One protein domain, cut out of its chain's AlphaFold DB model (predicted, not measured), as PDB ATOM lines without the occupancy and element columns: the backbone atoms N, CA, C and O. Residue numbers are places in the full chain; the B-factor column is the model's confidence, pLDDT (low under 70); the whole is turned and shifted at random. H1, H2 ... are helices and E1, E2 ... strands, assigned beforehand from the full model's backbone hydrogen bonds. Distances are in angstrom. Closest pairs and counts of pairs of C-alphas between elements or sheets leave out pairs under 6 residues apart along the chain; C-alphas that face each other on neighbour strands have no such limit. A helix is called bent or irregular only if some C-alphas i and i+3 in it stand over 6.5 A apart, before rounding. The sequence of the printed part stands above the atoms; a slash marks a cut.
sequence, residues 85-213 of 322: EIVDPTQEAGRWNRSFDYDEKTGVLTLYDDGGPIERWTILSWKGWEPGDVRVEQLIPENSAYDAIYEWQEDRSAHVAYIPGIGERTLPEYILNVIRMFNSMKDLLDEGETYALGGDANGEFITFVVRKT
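What this domain is: This is residues 85 to 213 of the 322 residues of an uncharacterized protein of Selenomonas sp. CM52 (UniProt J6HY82). A ten-stranded antiparallel sheet curls like part of a barrel round H2a, the first arm of a bent helix, and stays open between its edge strands E8 and E9. The second arm, H2b, turns off about perpendicular and packs on E9 and E10, while the short helix H1 packs on E5. The printed part has 129 residues, in the order E1 E2 E3 E4 E5 H1 E6 E7 E8 H2 E9 E10, and its class is mixed, helices and strands. The sheet's order is E8 E7 E6 E5 E4 E3 E2 E1 E10 E9. The whole is compact, with a radius of gyration of the C-alphas of 14.4 A and spans of 43 by 34 by 26 A.

How they stand to each other: E1, residues 85 to 87, E2, 98 to 103, E3, 108 to 113, E4, 116 to 123, and E5, 134 to 138, form a meander, each strand the antiparallel neighbour of the one before. Within hydrogen-bond range are N 86 and O 98 at 2.8 A, N 101 and O 110 at 3.0 A, N 111 and O 119 at 2.9 A, and N 120 and O 137 at 2.8 A. H1, residues 141 to 146, is irregular, with C-alphas 142 and 145 7.6 A apart; its closest C-alphas to E5 are those of Ser 144 and Gln 138, 5.3 A. E6, 148 to 153, E7, 158 to 163, and E8, 167 to 170, form a second meander; within hydrogen-bond range are N 150 and O 134 across E6 and E5 at 2.8 A, N 160 and O 151 across E7 and E6 at 2.9 A, and N 169 and O 161 across E8 and E7 at 2.8 A. H2, residues 173 to 190, was assigned as one helix by its hydrogen bonds but is bent, with C-alphas 180 and 183 7.7 A apart; its arms H2a, 173 to 180, and H2b, 183 to 190, stand at 88 degrees. Both arms are on one face of the sheet, which gives two layers, helices and sheet. The closest C-alphas of H2a and E9, residues 194 to 200, are those of Tyr 174 and Gly 199, 4.2 A. H2b is irregular, with C-alphas 184 and 187 7.6 A apart; its closest C-alphas to E10, residues 205 to 212, are those of Leu 189 and Lys 212, 5.3 A. The hairpin E9 and E10 has N 208 and O 197 at 2.9 A, and E10 and E1 have N 87 and O 209 at 2.8 A. Every O i to N i+4 pair is within hydrogen-bond range in H2a, against 2 of 4 in H2b and 0 of 2 in H1, where 2 of 3 O i to N i+3 pairs are.

Where its parts are: E1 begins at C-alpha 85 (229.708, 187.239, 252.665). E4 is 21.2 A long, E9 19.7 A and E10 22.7 A, ending at C-alpha 212 (223.794, 185.968, 253.394).

The domain as a whole: The two farthest C-alphas, of Gly 165 and Glu 191, are 45.5 A apart. The printed part has no cut and no long link. Mean pLDDT of the printed part is 88.3; residues 89 to 94, 114 to 115 and 141 are under 70.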
ATOM      1  N   GLU A  85     228.671 186.212 252.771       91.56
ATOM      2  CA  GLU A  85     229.708 187.239 252.665       91.56
ATOM      3  C   GLU A  85     230.218 187.664 254.044       91.56
ATOM      4  O   GLU A  85     229.457 187.794 255.005       91.56
ATOM      5  N   ILE A  86     231.528 187.880 254.113       91.38
ATOM      6  CA  ILE A  86     232.271 188.520 255.193       91.38
ATOM      7  C   ILE A  86     232.400 189.989 254.806       91.38
ATOM      8  O   ILE A  86     232.932 190.305 253.742       91.38
ATOM      9  N   VAL A  87     231.920 190.887 255.659       86.50
ATOM     10  CA  VAL A  87     231.906 192.325 255.393       86.50
ATOM     11  C   VAL A  87     232.515 193.053 256.573       86.50
ATOM     12  O   VAL A  87     231.989 192.992 257.683       86.50
ATOM     13  N   ASP A  88     233.601 193.773 256.331       78.31
ATOM     14  CA  ASP A  88     234.137 194.744 257.274       78.31
ATOM     15  C   ASP A  88     233.307 196.041 257.179       78.31
ATOM     16  O   ASP A  88     233.322 196.708 256.140       78.31
ATOM     17  N   PRO A  89     232.548 196.417 258.224       66.56
ATOM     18  CA  PRO A  89     231.712 197.613 258.203       66.56
ATOM     19  C   PRO A  89     232.506 198.916 258.389       66.56
ATOM     20  O   PRO A  89     231.920 199.991 258.278       66.56
ATOM     21  N   THR A  90     233.800 198.845 258.724       64.75
ATOM     22  CA  THR A  90     234.631 200.002 259.095       64.75
ATOM     23  C   THR A  90     235.570 200.477 257.985       64.75
ATOM     24  O   THR A  90     236.025 201.620 258.020       64.75
ATOM     25  N   GLN A  91     235.843 199.635 256.986       55.97
ATOM     26  CA  GLN A  91     236.779 199.923 255.900       55.97
ATOM     27  C   GLN A  91     236.029 200.285 254.607       55.97
ATOM     28  O   GLN A  91     235.399 199.431 253.985       55.97
ATOM     29  N   GLU A  92     236.176 201.526 254.128       42.38
ATOM     30  CA  GLU A  92     235.640 201.974 252.823       42.38
ATOM     31  C   GLU A  92     236.226 201.198 251.622       42.38
ATOM     32  O   GLU A  92     235.664 201.238 250.530       42.38
ATOM     33  N   ALA A  93     237.338 200.475 251.812       48.50
ATOM     34  CA  ALA A  93     238.069 199.790 250.746       48.50
ATOM     35  C   ALA A  93     237.820 198.272 250.647       48.50
ATOM     36  O   ALA A  93     238.452 197.628 249.815       48.50
ATOM     37  N   GLY A  94     236.963 197.674 251.489       62.06
ATOM     38  CA  GLY A  94     236.565 196.261 251.357       62.06
ATOM     39  C   GLY A  94     237.714 195.237 251.332       62.06
ATOM     40  O   GLY A  94     237.528 194.117 250.871       62.06
ATOM     41  N   ARG A  95     238.906 195.596 251.827       72.62
ATOM     42  CA  ARG A  95     240.154 194.815 251.712       72.62
ATOM     43  C   ARG A  95     240.010 193.364 252.187       72.62
ATOM     44  O   ARG A  95     240.582 192.447 251.592       72.62
ATOM     45  N   TRP A  96     239.245 193.179 253.258       81.69
ATOM     46  CA  TRP A  96     238.999 191.897 253.918       81.69
ATOM     47  C   TRP A  96     237.644 191.287 253.565       81.69
ATOM     48  O   TRP A  96     237.317 190.203 254.042       81.69
ATOM     49  N   ASN A  97     236.863 191.960 252.718       84.50
ATOM     50  CA  ASN A  97     235.582 191.437 252.285       84.50
ATOM     51  C   ASN A  97     235.819 190.239 251.377       84.50
ATOM     52  O   ASN A  97     236.642 190.285 250.461       84.50
ATOM     53  N   ARG A  98     235.098 189.161 251.641       87.31
ATOM     54  CA  ARG A  98     235.115 187.939 250.839       87.31
ATOM     55  C   ARG A  98     233.698 187.408 250.789       87.31
ATOM     56  O   ARG A  98     232.978 187.529 251.777       87.31
ATOM     57  N   SER A  99     233.308 186.789 249.685       91.12
ATOM     58  CA  SER A  99     232.166 185.874 249.727       91.12
ATOM     59  C   SER A  99     232.662 184.439 249.817       91.12
ATOM     60  O   SER A  99     233.837 184.164 249.563       91.12
ATOM     61  N   PHE A 100     231.808 183.535 250.280       94.69
ATOM     62  CA  PHE A 100     232.179 182.152 250.497       94.69
ATOM     63  C   PHE A 100     230.996 181.193 250.411       94.69
ATOM     64  O   PHE A 100     229.853 181.536 250.720       94.69
ATOM     65  N   ASP A 101     231.321 179.967 250.023       94.50
ATOM     66  CA  ASP A 101     230.473 178.792 250.175       94.50
ATOM     67  C   ASP A 101     231.140 177.836 251.151       94.50
ATOM     68  O   ASP A 101     232.350 177.618 251.076       94.50
ATOM     69  N   TYR A 102     230.359 177.251 252.055       95.62
ATOM     70  CA  TYR A 102     230.850 176.253 252.995       95.62
ATOM     71  C   TYR A 102     229.943 175.025 253.004       95.62
ATOM     72  O   TYR A 102     228.745 175.128 253.270       95.62
ATOM     73  N   ASP A 103     230.523 173.862 252.712       92.25
ATOM     74  CA  ASP A 103     229.863 172.569 252.844       92.25
ATOM     75  C   ASP A 103     230.295 171.899 254.149       92.25
ATOM     76  O   ASP A 103     231.375 171.317 254.260       92.25
ATOM     77  N   GLU A 104     229.404 171.951 255.135       87.19
ATOM     78  CA  GLU A 104     229.594 171.371 256.467       87.19
ATOM     79  C   GLU A 104     229.856 169.859 256.433       87.19
ATOM     80  O   GLU A 104     230.524 169.325 257.318       87.19
ATOM     81  N   LYS A 105     229.333 169.143 255.427       87.56
ATOM     82  CA  LYS A 105     229.467 167.681 255.353       87.56
ATOM     83  C   LYS A 105     230.853 167.266 254.899       87.56
ATOM     84  O   LYS A 105     231.362 166.240 255.345       87.56
ATOM     85  N   THR A 106     231.421 168.025 253.969       89.50
ATOM     86  CA  THR A 106     232.734 167.737 253.389       89.50
ATOM     87  C   THR A 106     233.846 168.562 254.029       89.50
ATOM     88  O   THR A 106     235.016 168.240 253.838       89.50
ATOM     89  N   GLY A 107     233.505 169.585 254.821       92.25
ATOM     90  CA  GLY A 107     234.466 170.499 255.432       92.25
ATOM     91  C   GLY A 107     235.171 171.374 254.398       92.25
ATOM     92  O   GLY A 107     236.328 171.739 254.606       92.25
ATOM     93  N   VAL A 108     234.512 171.663 253.273       96.88
ATOM     94  CA  VAL A 108     235.091 172.424 252.163       96.88
ATOM     95  C   VAL A 108     234.551 173.848 252.173       96.88
ATOM     96  O   VAL A 108     233.348 174.064 252.041       96.88
ATOM     97  N   LEU A 109     235.457 174.815 252.295       97.56
ATOM     98  CA  LEU A 109     235.205 176.239 252.103       97.56
ATOM     99  C   LEU A 109     235.736 176.653 250.728       97.56
ATOM    100  O   LEU A 109     236.881 176.355 250.399       97.56
ATOM    101  N   THR A 110     234.941 177.372 249.945       95.44
ATOM    102  CA  THR A 110     235.424 178.091 248.757       95.44
ATOM    103  C   THR A 110     235.314 179.581 249.020       95.44
ATOM    104  O   THR A 110     234.249 180.052 249.411       95.44
ATOM    105  N   LEU A 111     236.415 180.305 248.845       91.94
ATOM    106  CA  LEU A 111     236.503 181.751 249.021       91.94
ATOM    107  C   LEU A 111     236.471 182.444 247.666       91.94
ATOM    108  O   LEU A 111     237.077 181.966 246.707       91.94
ATOM    109  N   TYR A 112     235.830 183.606 247.629       87.81
ATOM    110  CA  TYR A 112     235.676 184.426 246.438       87.81
ATOM    111  C   TYR A 112     236.042 185.884 246.735       87.81
ATOM    112  O   TYR A 112     235.776 186.396 247.832       87.81
ATOM    113  N   ASP A 113     236.612 186.556 245.741       81.06
ATOM    114  CA  ASP A 113     236.801 188.006 245.698       81.06
ATOM    115  C   ASP A 113     236.022 188.631 244.521       81.06
ATOM    116  O   ASP A 113     235.170 187.986 243.908       81.06
ATOM    117  N   ASP A 114     236.311 189.893 244.194       68.25
ATOM    118  CA  ASP A 114     235.702 190.605 243.061       68.25
ATOM    119  C   ASP A 114     236.061 189.999 241.682       68.25
ATOM    120  O   ASP A 114     235.526 190.419 240.657       68.25
ATOM    121  N   GLY A 115     236.990 189.045 241.623       63.62
ATOM    122  CA  GLY A 115     237.393 188.295 240.434       63.62
ATOM    123  C   GLY A 115     236.775 186.896 240.336       63.62
ATOM    124  O   GLY A 115     236.891 186.265 239.284       63.62
ATOM    125  N   GLY A 116     236.096 186.424 241.385       74.31
ATOM    126  CA  GLY A 116     235.495 185.094 241.462       74.31
ATOM    127  C   GLY A 116     236.210 184.194 242.478       74.31
ATOM    128  O   GLY A 116     236.744 184.697 243.465       74.31
ATOM    129  N   PRO A 117     236.196 182.861 242.303       80.50
ATOM    130  CA  PRO A 117     236.776 181.938 243.274       80.50
ATOM    131  C   PRO A 117     238.304 182.061 243.316       80.50
ATOM    132  O   PRO A 117     238.975 181.941 242.292       80.50
ATOM    133  N   ILE A 118     238.854 182.242 244.516       83.94
ATOM    134  CA  ILE A 118     240.290 182.457 244.734       83.94
ATOM    135  C   ILE A 118     240.975 181.279 245.418       83.94
ATOM    136  O   ILE A 118     242.088 180.912 245.050       83.94
ATOM    137  N   GLU A 119     240.310 180.649 246.383       92.44
ATOM    138  CA  GLU A 119     240.900 179.601 247.212       92.44
ATOM    139  C   GLU A 119     239.852 178.559 247.589       92.44
ATOM    140  O   GLU A 119     238.683 178.880 247.817       92.44
ATOM    141  N   ARG A 120     240.287 177.306 247.715       96.19
ATOM    142  CA  ARG A 120     239.512 176.223 248.313       96.19
ATOM    143  C   ARG A 120     240.244 175.686 249.526       96.19
ATOM    144  O   ARG A 120     241.378 175.229 249.420       96.19
ATOM    145  N   TRP A 121     239.584 175.711 250.674       97.88
ATOM    146  CA  TRP A 121     240.114 175.169 251.916       97.88
ATOM    147  C   TRP A 121     239.367 173.886 252.260       97.88
ATOM    148  O   TRP A 121     238.141 173.867 252.315       97.88
ATOM    149  N   THR A 122     240.103 172.808 252.500       97.38
ATOM    150  CA  THR A 122     239.558 171.523 252.944       97.38
ATOM    151  C   THR A 122     240.039 171.247 254.358       97.38
ATOM    152  O   THR A 122     241.236 171.046 254.580       97.38
ATOM    153  N   ILE A 123     239.109 171.220 255.310       95.88
ATOM    154  CA  ILE A 123     239.392 170.848 256.697       95.88
ATOM    155  C   ILE A 123     239.619 169.333 256.751       95.88
ATOM    156  O   ILE A 123     238.691 168.550 256.564       95.88
ATOM    157  N   LEU A 124     240.863 168.903 256.981       94.25
ATOM    158  CA  LEU A 124     241.244 167.486 256.915       94.25
ATOM    159  C   LEU A 124     240.857 166.714 258.180       94.25
ATOM    160  O   LEU A 124     240.687 165.495 258.147       94.25
ATOM    161  N   SER A 125     240.752 167.409 259.309       89.38
ATOM    162  CA  SER A 125     240.340 166.837 260.589       89.38
ATOM    163  C   SER A 125     239.777 167.916 261.509       89.38
ATOM    164  O   SER A 125     240.007 169.101 261.291       89.38
ATOM    165  N   TRP A 126     239.060 167.504 262.553       89.06
ATOM    166  CA  TRP A 126     238.572 168.388 263.611       89.06
ATOM    167  C   TRP A 126     239.170 167.975 264.954       89.06
ATOM    168  O   TRP A 126     239.169 166.795 265.310       89.06
ATOM    169  N   LYS A 127     239.659 168.953 265.717       85.88
ATOM    170  CA  LYS A 127     240.205 168.804 267.071       85.88
ATOM    171  C   LYS A 127     239.220 169.408 268.077       85.88
ATOM    172  O   LYS A 127     239.453 170.455 268.672       85.88
ATOM    173  N   GLY A 128     238.074 168.750 268.250       84.25
ATOM    174  CA  GLY A 128     236.962 169.298 269.031       84.25
ATOM    175  C   GLY A 128     236.210 170.362 268.232       84.25
ATOM    176  O   GLY A 128     235.620 170.036 267.209       84.25
ATOM    177  N   TRP A 129     236.226 171.611 268.702       80.06
ATOM    178  CA  TRP A 129     235.632 172.758 267.996       80.06
ATOM    179  C   TRP A 129     236.634 173.496 267.093       80.06
ATOM    180  O   TRP A 129     236.255 174.422 266.381       80.06
ATOM    181  N   GLU A 130     237.899 173.071 267.108       86.62
ATOM    182  CA  GLU A 130     238.981 173.665 266.333       86.62
ATOM    183  C   GLU A 130     239.215 172.883 265.032       86.62
ATOM    184  O   GLU A 130     239.323 171.648 265.080       86.62
ATOM    185  N   PRO A 131     239.328 173.549 263.871       89.62
ATOM    186  CA  PRO A 131     239.856 172.915 262.674       89.62
ATOM    187  C   PRO A 131     241.250 172.327 262.932       89.62
ATOM    188  O   PRO A 131     242.147 173.002 263.426       89.62
ATOM    189  N   GLY A 132     241.446 171.055 262.594       92.62
ATOM    190  CA  GLY A 132     242.772 170.443 262.532       92.62
ATOM    191  C   GLY A 132     243.538 170.947 261.309       92.62
ATOM    192  O   GLY A 132     243.429 172.110 260.938       92.62
ATOM    193  N   ASP A 133     244.304 170.082 260.655       95.69
ATOM    194  CA  ASP A 133     245.073 170.501 259.479       95.69
ATOM    195  C   ASP A 133     244.153 170.920 258.322       95.69
ATOM    196  O   ASP A 133     243.111 170.304 258.072       95.69
ATOM    197  N   VAL A 134     244.556 171.961 257.599       97.38
ATOM    198  CA  VAL A 134     243.780 172.555 256.507       97.38
ATOM    199  C   VAL A 134     244.583 172.469 255.221       97.38
ATOM    200  O   VAL A 134     245.687 172.999 255.134       97.38
ATOM    201  N   ARG A 135     244.032 171.825 254.192       97.50
ATOM    202  CA  ARG A 135     244.593 171.909 252.839       97.50
ATOM    203  C   ARG A 135     244.038 173.143 252.148       97.50
ATOM    204  O   ARG A 135     242.821 173.262 252.051       97.50
ATOM    205  N   VAL A 136     244.909 173.997 251.626       96.81
ATOM    206  CA  VAL A 136     244.530 175.158 250.816       96.81
ATOM    207  C   VAL A 136     245.004 174.948 249.385       96.81
ATOM    208  O   VAL A 136     246.183 174.695 249.150       96.81
ATOM    209  N   GLU A 137     244.063 175.040 248.449       91.12
ATOM    210  CA  GLU A 137     244.286 175.016 247.004       91.12
ATOM    211  C   GLU A 137     243.969 176.403 246.437       91.12
ATOM    212  O   GLU A 137     242.889 176.949 246.680       91.12
ATOM    213  N   GLN A 138     244.888 176.972 245.669       88.56
ATOM    214  CA  GLN A 138     244.717 178.241 244.980       88.56
ATOM    215  C   GLN A 138     243.992 177.990 243.659       88.56
ATOM    216  O   GLN A 138     244.443 177.227 242.805       88.56
ATOM    217  N   LEU A 139     242.839 178.631 243.486       77.81
ATOM    218  CA  LEU A 139     241.994 178.453 242.301       77.81
ATOM    219  C   LEU A 139     242.416 179.371 241.144       77.81
ATOM    220  O   LEU A 139     241.994 179.165 240.007       77.81
ATOM    221  N   ILE A 140     243.306 180.327 241.424       76.38
ATOM    222  CA  ILE A 140     244.016 181.138 240.434       76.38
ATOM    223  C   ILE A 140     245.342 180.433 240.083       76.38
ATOM    224  O   ILE A 140     246.208 180.323 240.959       76.38
ATOM    225  N   PRO A 141     245.548 179.969 238.832       69.44
ATOM    226  CA  PRO A 141     246.728 179.191 238.441       69.44
ATOM    227  C   PRO A 141     248.068 179.863 238.762       69.44
ATOM    228  O   PRO A 141     249.026 179.192 239.153       69.44
ATOM    229  N   GLU A 142     248.131 181.188 238.640       71.81
ATOM    230  CA  GLU A 142     249.309 182.008 238.931       71.81
ATOM    231  C   GLU A 142     249.748 181.913 240.400       71.81
ATOM    232  O   GLU A 142     250.927 182.102 240.703       71.81
ATOM    233  N   ASN A 143     248.824 181.566 241.300       76.62
ATOM    234  CA  ASN A 143     249.071 181.446 242.731       76.62
ATOM    235  C   ASN A 143     249.296 179.999 243.189       76.62
ATOM    236  O   ASN A 143     249.569 179.792 244.363       76.62
ATOM    237  N   SER A 144     249.271 179.000 242.298       79.19
ATOM    238  CA  SER A 144     249.443 177.571 242.649       79.19
ATOM    239  C   SER A 144     250.708 177.246 243.461       79.19
ATOM    240  O   SER A 144     250.762 176.247 244.173       79.19
ATOM    241  N   ALA A 145     251.730 178.108 243.424       83.88
ATOM    242  CA  ALA A 145     252.910 177.983 244.280       83.88
ATOM    243  C   ALA A 145     252.604 178.089 245.790       83.88
ATOM    244  O   ALA A 145     253.449 177.707 246.597       83.88
ATOM    245  N   TYR A 146     251.435 178.612 246.171       85.94
ATOM    246  CA  TYR A 146     250.970 178.722 247.555       85.94
ATOM    247  C   TYR A 146     250.094 177.539 248.002       85.94
ATOM    248  O   TYR A 146     249.643 177.530 249.147       85.94
ATOM    249  N   ASP A 147     249.875 176.539 247.143       87.06
ATOM    250  CA  ASP A 147     249.175 175.311 247.520       87.06
ATOM    251  C   ASP A 147     249.940 174.593 248.634       87.06
ATOM    252  O   ASP A 147     251.117 174.243 248.491       87.06
ATOM    253  N   ALA A 148     249.275 174.367 249.765       96.25
ATOM    254  CA  ALA A 148     249.918 173.781 250.930       96.25
ATOM    255  C   ALA A 148     248.922 173.135 251.895       96.25
ATOM    256  O   ALA A 148     247.714 173.375 251.863       96.25
ATOM    257  N   ILE A 149     249.464 172.314 252.793       97.38
ATOM    258  CA  ILE A 149     248.767 171.888 254.003       97.38
ATOM    259  C   ILE A 149     249.280 172.769 255.138       97.38
ATOM    260  O   ILE A 149     250.480 172.811 255.401       97.38
ATOM    261  N   TYR A 150     248.360 173.480 255.774       96.94
ATOM    262  CA  TYR A 150     248.603 174.290 256.951       96.94
ATOM    263  C   TYR A 150     248.269 173.455 258.180       96.94
ATOM    264  O   TYR A 150     247.117 173.075 258.403       96.94
ATOM    265  N   GLU A 151     249.299 173.140 258.952       96.00
ATOM    266  CA  GLU A 151     249.206 172.274 260.120       96.00
ATOM    267  C   GLU A 151     248.792 173.089 261.344       96.00
ATOM    268  O   GLU A 151     249.276 174.207 261.551       96.00
ATOM    269  N   TRP A 152     247.912 172.528 262.175       94.44
ATOM    270  CA  TRP A 152     247.543 173.168 263.439       94.44
ATOM    271  C   TRP A 152     248.694 173.087 264.449       94.44
ATOM    272  O   TRP A 152     249.024 171.999 264.933       94.44
ATOM    273  N   GLN A 153     249.249 174.241 264.818       92.88
ATOM    274  CA  GLN A 153     250.277 174.374 265.849       92.88
ATOM    275  C   GLN A 153     249.652 174.855 267.164       92.88
ATOM    276  O   GLN A 153     249.285 176.021 267.301       92.88
ATOM    277  N   GLU A 154     249.529 173.952 268.146       88.00
ATOM    278  CA  GLU A 154     248.886 174.231 269.443       88.00
ATOM    279  C   GLU A 154     249.587 175.339 270.242       88.00
ATOM    280  O   GLU A 154     248.922 176.162 270.868       88.00
ATOM    281  N   ASP A 155     250.919 175.393 270.201       92.00
ATOM    282  CA  ASP A 155     251.734 176.387 270.909       92.00
ATOM    283  C   ASP A 155     251.532 177.810 270.374       92.00
ATOM    284  O   ASP A 155     251.603 178.774 271.136       92.00
ATOM    285  N   ARG A 156     251.251 177.936 269.072       87.88
ATOM    286  CA  ARG A 156     250.968 179.212 268.401       87.88
ATOM    287  C   ARG A 156     249.479 179.510 268.273       87.88
ATOM    288  O   ARG A 156     249.128 180.638 267.947       87.88
ATOM    289  N   SER A 157     248.626 178.512 268.512       88.56
ATOM    290  CA  SER A 157     247.190 178.565 268.224       88.56
ATOM    291  C   SER A 157     246.902 179.039 266.791       88.56
ATOM    292  O   SER A 157     246.047 179.894 266.568       88.56
ATOM    293  N   ALA A 158     247.655 178.508 265.822       92.25
ATOM    294  CA  ALA A 158     247.606 178.947 264.430       92.25
ATOM    295  C   ALA A 158     247.834 177.797 263.439       92.25
ATOM    296  O   ALA A 158     248.552 176.837 263.731       92.25
ATOM    297  N   HIS A 159     247.272 177.932 262.237       95.38
ATOM    298  CA  HIS A 159     247.504 177.019 261.115       95.38
ATOM    299  C   HIS A 159     248.656 177.527 260.262       95.38
ATOM    300  O   HIS A 159     248.541 178.579 259.632       95.38
ATOM    301  N   VAL A 160     249.760 176.786 260.242       95.88
ATOM    302  CA  VAL A 160     251.027 177.236 259.655       95.88
ATOM    303  C   VAL A 160     251.519 176.235 258.616       95.88
ATOM    304  O   VAL A 160     251.515 175.029 258.851       95.88
ATOM    305  N   ALA A 161     251.988 176.737 257.477       96.62
ATOM    306  CA  ALA A 161     252.663 175.962 256.443       96.62
ATOM    307  C   ALA A 161     254.052 176.544 256.166       96.62
ATOM    308  O   ALA A 161     254.234 177.763 256.142       96.62
ATOM    309  N   TYR A 162     255.031 175.682 255.888       94.44
ATOM    310  CA  TYR A 162     256.306 176.100 255.308       94.44
ATOM    311  C   TYR A 162     256.336 175.733 253.828       94.44
ATOM    312  O   TYR A 162     256.417 174.557 253.471       94.44
ATOM    313  N   ILE A 163     256.279 176.744 252.965       91.62
ATOM    314  CA  ILE A 163     256.176 176.554 251.520       91.62
ATOM    315  C   ILE A 163     257.569 176.719 250.890       91.62
ATOM    316  O   ILE A 163     258.168 177.797 251.013       91.62
ATOM    317  N   PRO A 164     258.126 175.691 250.217       85.19
ATOM    318  CA  PRO A 164     259.451 175.770 249.608       85.19
ATOM    319  C   PRO A 164     259.599 176.967 248.658       85.19
ATOM    320  O   PRO A 164     258.803 177.156 247.747       85.19
ATOM    321  N   GLY A 165     260.638 177.781 248.866       88.62
ATOM    322  CA  GLY A 165     260.910 178.971 248.047       88.62
ATOM    323  C   GLY A 165     260.088 180.217 248.403       88.62
ATOM    324  O   GLY A 165     260.413 181.295 247.914       88.62
ATOM    325  N   ILE A 166     259.088 180.100 249.283       90.81
ATOM    326  CA  ILE A 166     258.254 181.220 249.749       90.81
ATOM    327  C   ILE A 166     258.482 181.490 251.242       90.81
ATOM    328  O   ILE A 166     258.619 182.644 251.643       90.81
ATOM    329  N   GLY A 167     258.571 180.438 252.058       93.69
ATOM    330  CA  GLY A 167     258.764 180.521 253.505       93.69
ATOM    331  C   GLY A 167     257.510 180.178 254.309       93.69
ATOM    332  O   GLY A 167     256.582 179.546 253.805       93.69
ATOM    333  N   GLU A 168     257.519 180.565 255.586       94.81
ATOM    334  CA  GLU A 168     256.412 180.322 256.516       94.81
ATOM    335  C   GLU A 168     255.193 181.184 256.154       94.81
ATOM    336  O   GLU A 168     255.317 182.379 255.865       94.81
ATOM    337  N   ARG A 169     254.010 180.572 256.170       94.25
ATOM    338  CA  ARG A 169     252.713 181.217 255.973       94.25
ATOM    339  C   ARG A 169     251.748 180.751 257.048       94.25
ATOM    340  O   ARG A 169     251.755 179.580 257.414       94.25
ATOM    341  N   THR A 170     250.875 181.652 257.474       94.25
ATOM    342  CA  THR A 170     249.837 181.386 258.474       94.25
ATOM    343  C   THR A 170     248.478 181.692 257.866       94.25
ATOM    344  O   THR A 170     248.354 182.691 257.153       94.25
ATOM    345  N   LEU A 171     247.475 180.848 258.113       95.06
ATOM    346  CA  LEU A 171     246.112 181.144 257.674       95.06
ATOM    347  C   LEU A 171     245.505 182.279 258.506       95.06
ATOM    348  O   LEU A 171     245.700 182.314 259.722       95.06
ATOM    349  N   PRO A 172     244.744 183.191 257.881       93.56
ATOM    350  CA  PRO A 172     244.087 184.272 258.595       93.56
ATOM    351  C   PRO A 172     242.985 183.746 259.525       93.56
ATOM    352  O   PRO A 172     242.080 183.016 259.109       93.56
ATOM    353  N   GLU A 173     243.028 184.173 260.786       93.62
ATOM    354  CA  GLU A 173     242.106 183.716 261.825       93.62
ATOM    355  C   GLU A 173     240.662 184.154 261.556       93.62
ATOM    356  O   GLU A 173     239.732 183.405 261.849       93.62
ATOM    357  N   TYR A 174     240.441 185.327 260.953       93.19
ATOM    358  CA  TYR A 174     239.082 185.797 260.668       93.19
ATOM    359  C   TYR A 174     238.292 184.818 259.773       93.19
ATOM    360  O   TYR A 174     237.093 184.638 259.981       93.19
ATOM    361  N   ILE A 175     238.960 184.117 258.846       95.25
ATOM    362  CA  ILE A 175     238.340 183.078 258.006       95.25
ATOM    363  C   ILE A 175     238.105 181.800 258.818       95.25
ATOM    364  O   ILE A 175     237.030 181.205 258.750       95.25
ATOM    365  N   LEU A 176     239.075 181.395 259.641       95.31
ATOM    366  CA  LEU A 176     238.923 180.238 260.528       95.31
ATOM    367  C   LEU A 176     237.764 180.432 261.519       95.31
ATOM    368  O   LEU A 176     237.002 179.500 261.756       95.31
ATOM    369  N   ASN A 177     237.558 181.647 262.033       94.38
ATOM    370  CA  ASN A 177     236.435 181.985 262.911       94.38
ATOM    371  C   ASN A 177     235.079 181.863 262.213       94.38
ATOM    372  O   ASN A 177     234.117 181.417 262.842       94.38
ATOM    373  N   VAL A 178     234.998 182.185 260.918       95.19
ATOM    374  CA  VAL A 178     233.795 181.929 260.113       95.19
ATOM    375  C   VAL A 178     233.501 180.433 260.059       95.19
ATOM    376  O   VAL A 178     232.372 180.037 260.328       95.19
ATOM    377  N   ILE A 179     234.506 179.594 259.802       94.56
ATOM    378  CA  ILE A 179     234.341 178.132 259.766       94.56
ATOM    379  C   ILE A 179     233.916 177.592 261.141       94.56
ATOM    380  O   ILE A 179     232.934 176.859 261.234       94.56
ATOM    381  N   ARG A 180     234.609 177.993 262.219       92.50
ATOM    382  CA  ARG A 180     234.316 177.580 263.609       92.50
ATOM    383  C   ARG A 180     232.869 177.889 264.004       92.50
ATOM    384  O   ARG A 180     232.222 177.088 264.674       92.50
ATOM    385  N   MET A 181     232.365 179.054 263.597       94.56
ATOM    386  CA  MET A 181     231.052 179.552 264.011       94.56
ATOM    387  C   MET A 181     229.926 179.218 263.033       94.56
ATOM    388  O   MET A 181     228.768 179.465 263.366       94.56
ATOM    389  N   PHE A 182     230.225 178.642 261.861       94.44
ATOM    390  CA  PHE A 182     229.268 178.509 260.762       94.44
ATOM    391  C   PHE A 182     227.974 177.804 261.166       94.44
ATOM    392  O   PHE A 182     226.898 178.370 260.988       94.44
ATOM    393  N   ASN A 183     228.069 176.640 261.808       91.19
ATOM    394  CA  ASN A 183     226.890 175.875 262.230       91.19
ATOM    395  C   ASN A 183     226.015 176.640 263.234       91.19
ATOM    396  O   ASN A 183     224.806 176.445 263.274       91.19
ATOM    397  N   SER A 184     226.615 177.525 264.037       92.06
ATOM    398  CA  SER A 184     225.894 178.356 265.009       92.06
ATOM    399  C   SER A 184     225.207 179.560 264.365       92.06
ATOM    400  O   SER A 184     224.244 180.076 264.925       92.06
ATOM    401  N   MET A 185     225.705 180.034 263.219       94.94
ATOM    402  CA  MET A 185     225.169 181.219 262.546       94.94
ATOM    403  C   MET A 185     224.288 180.897 261.339       94.94
ATOM    404  O   MET A 185     223.421 181.702 261.018       94.94
ATOM    405  N   LYS A 186     224.461 179.745 260.685       93.94
ATOM    406  CA  LYS A 186     223.843 179.415 259.394       93.94
ATOM    407  C   LYS A 186     222.343 179.702 259.317       93.94
ATOM    408  O   LYS A 186     221.922 180.364 258.373       93.94
ATOM    409  N   ASP A 187     221.562 179.229 260.286       94.69
ATOM    410  CA  ASP A 187     220.104 179.401 260.269       94.69
ATOM    411  C   ASP A 187     219.719 180.889 260.318       94.69
ATOM    412  O   ASP A 187     218.907 181.344 259.516       94.69
ATOM    413  N   LEU A 188     220.396 181.678 261.164       92.62
ATOM    414  CA  LEU A 188     220.218 183.135 261.233       92.62
ATOM    415  C   LEU A 188     220.567 183.797 259.896       92.62
ATOM    416  O   LEU A 188     219.811 184.623 259.384       92.62
ATOM    417  N   LEU A 189     221.700 183.411 259.300       93.50
ATOM    418  CA  LEU A 189     222.109 183.939 258.001       93.50
ATOM    419  C   LEU A 189     221.065 183.605 256.929       93.50
ATOM    420  O   LEU A 189     220.732 184.452 256.100       93.50
ATOM    421  N   ASP A 190     220.517 182.389 256.942       90.62
ATOM    422  CA  ASP A 190     219.525 181.946 255.969       90.62
ATOM    423  C   ASP A 190     218.180 182.667 256.081       90.62
ATOM    424  O   ASP A 190     217.539 182.876 255.044       90.62
ATOM    425  N   GLU A 191     217.823 183.111 257.286       91.81
ATOM    426  CA  GLU A 191     216.694 184.002 257.586       91.81
ATOM    427  C   GLU A 191     216.964 185.473 257.207       91.81
ATOM    428  O   GLU A 191     216.043 186.290 257.187       91.81
ATOM    429  N   GLY A 192     218.199 185.804 256.814       86.50
ATOM    430  CA  GLY A 192     218.609 187.134 256.356       86.50
ATOM    431  C   GLY A 192     219.230 188.016 257.441       86.50
ATOM    432  O   GLY A 192     219.504 189.189 257.175       86.50
ATOM    433  N   GLU A 193     219.471 187.467 258.631       91.56
ATOM    434  CA  GLU A 193     220.157 188.155 259.721       91.56
ATOM    435  C   GLU A 193     221.674 188.219 259.487       91.56
ATOM    436  O   GLU A 193     222.238 187.601 258.574       91.56
ATOM    437  N   THR A 194     222.351 189.006 260.320       91.56
ATOM    438  CA  THR A 194     223.810 189.130 260.312       91.56
ATOM    439  C   THR A 194     224.411 188.613 261.613       91.56
ATOM    440  O   THR A 194     223.775 188.631 262.666       91.56
ATOM    441  N   TYR A 195     225.660 188.157 261.548       93.50
ATOM    442  CA  TYR A 195     226.396 187.652 262.700       93.50
ATOM    443  C   TYR A 195     227.748 188.361 262.810       93.50
ATOM    444  O   TYR A 195     228.549 188.320 261.880       93.50
ATOM    445  N   ALA A 196     228.010 189.032 263.931       93.12
ATOM    446  CA  ALA A 196     229.258 189.763 264.140       93.12
ATOM    447  C   ALA A 196     230.355 188.854 264.711       93.12
ATOM    448  O   ALA A 196     230.120 188.107 265.662       93.12
ATOM    449  N   LEU A 197     231.559 188.954 264.155       93.94
ATOM    450  CA  LEU A 197     232.755 188.234 264.583       93.94
ATOM    451  C   LEU A 197     233.962 189.178 264.607       93.94
ATOM    452  O   LEU A 197     233.929 190.289 264.076       93.94
ATOM    453  N   GLY A 198     235.045 188.715 265.225       91.44
ATOM    454  CA  GLY A 198     236.357 189.340 265.125       91.44
ATOM    455  C   GLY A 198     237.436 188.287 264.918       91.44
ATOM    456  O   GLY A 198     237.200 187.099 265.146       91.44
ATOM    457  N   GLY A 199     238.606 188.706 264.458       90.75
ATOM    458  CA  GLY A 199     239.746 187.815 264.257       90.75
ATOM    459  C   GLY A 199     240.924 188.532 263.620       90.75
ATOM    460  O   GLY A 199     240.764 189.608 263.039       90.75
ATOM    461  N   ASP A 200     242.105 187.932 263.731       90.62
ATOM    462  CA  ASP A 200     243.289 188.419 263.029       90.62
ATOM    463  C   ASP A 200     243.175 188.223 261.505       90.62
ATOM    464  O   ASP A 200     242.833 187.145 261.004       90.62
ATOM    465  N   ALA A 201     243.485 189.283 260.763       86.94
ATOM    466  CA  ALA A 201     243.592 189.324 259.315       86.94
ATOM    467  C   ALA A 201     245.024 189.698 258.906       86.94
ATOM    468  O   ALA A 201     245.295 190.797 258.427       86.94
ATOM    469  N   ASN A 202     245.952 188.751 259.069       84.94
ATOM    470  CA  ASN A 202     247.372 188.908 258.733       84.94
ATOM    471  C   ASN A 202     248.076 189.999 259.563       84.94
ATOM    472  O   ASN A 202     248.773 190.859 259.016       84.94
ATOM    473  N   GLY A 203     247.910 189.950 260.885       84.56
ATOM    474  CA  GLY A 203     248.521 190.869 261.847       84.56
ATOM    475  C   GLY A 203     247.680 192.104 262.177       84.56
ATOM    476  O   GLY A 203     248.128 192.960 262.942       84.56
ATOM    477  N   GLU A 204     246.482 192.221 261.603       86.44
ATOM    478  CA  GLU A 204     245.507 193.269 261.903       86.44
ATOM    479  C   GLU A 204     244.241 192.628 262.477       86.44
ATOM    480  O   GLU A 204     243.569 191.859 261.794       86.44
ATOM    481  N   PHE A 205     243.892 192.939 263.727       89.38
ATOM    482  CA  PHE A 205     242.634 192.466 264.301       89.38
ATOM    483  C   PHE A 205     241.467 193.277 263.737       89.38
ATOM    484  O   PHE A 205     241.392 194.489 263.947       89.38
ATOM    485  N   ILE A 206     240.538 192.596 263.072       87.50
ATOM    486  CA  ILE A 206     239.359 193.212 262.464       87.50
ATOM    487  C   ILE A 206     238.080 192.750 263.157       87.50
ATOM    488  O   ILE A 206     238.001 191.652 263.707       87.50
ATOM    489  N   THR A 207     237.056 193.601 263.117       90.44
ATOM    490  CA  THR A 207     235.676 193.236 263.459       90.44
ATOM    491  C   THR A 207     234.853 193.276 262.183       90.44
ATOM    492  O   THR A 207     234.918 194.248 261.438       90.44
ATOM    493  N   PHE A 208     234.079 192.230 261.929       90.75
ATOM    494  CA  PHE A 208     233.358 192.045 260.677       90.75
ATOM    495  C   PHE A 208     231.985 191.425 260.923       90.75
ATOM    496  O   PHE A 208     231.699 190.892 261.997       90.75
ATOM    497  N   VAL A 209     231.119 191.501 259.918       91.88
ATOM    498  CA  VAL A 209     229.815 190.839 259.919       91.88
ATOM    499  C   VAL A 209     229.774 189.767 258.846       91.88
ATOM    500  O   VAL A 209     230.221 189.980 257.722       91.88
ATOM    501  N   VAL A 210     229.207 188.623 259.194       94.25
ATOM    502  CA  VAL A 210     228.836 187.571 258.257       94.25
ATOM    503  C   VAL A 210     227.357 187.732 257.945       94.25
ATOM    504  O   VAL A 210     226.546 187.925 258.853       94.25
ATOM    505  N   ARG A 211     226.990 187.692 256.669       91.12
ATOM    506  CA  ARG A 211     225.590 187.747 256.233       91.12
ATOM    507  C   ARG A 211     225.379 186.883 255.001       91.12
ATOM    508  O   ARG A 211     226.335 186.531 254.318       91.12
ATOM    509  N   LYS A 212     224.129 186.555 254.695       90.00
ATOM    510  CA  LYS A 212     223.794 185.968 253.394       90.00
ATOM    511  C   LYS A 212     224.123 186.963 252.296       90.00
ATOM    512  O   LYS A 212     223.727 188.128 252.399       90.00
ATOM    513  N   THR A 213     224.828 186.499 251.268       83.31
ATOM    514  CA  THR A 213     225.207 187.331 250.134       83.31
ATOM    515  C   THR A 213     223.944 187.920 249.553       83.31
ATOM    516  O   THR A 213     223.046 187.215 249.071       83.31
TER     517      THR A 213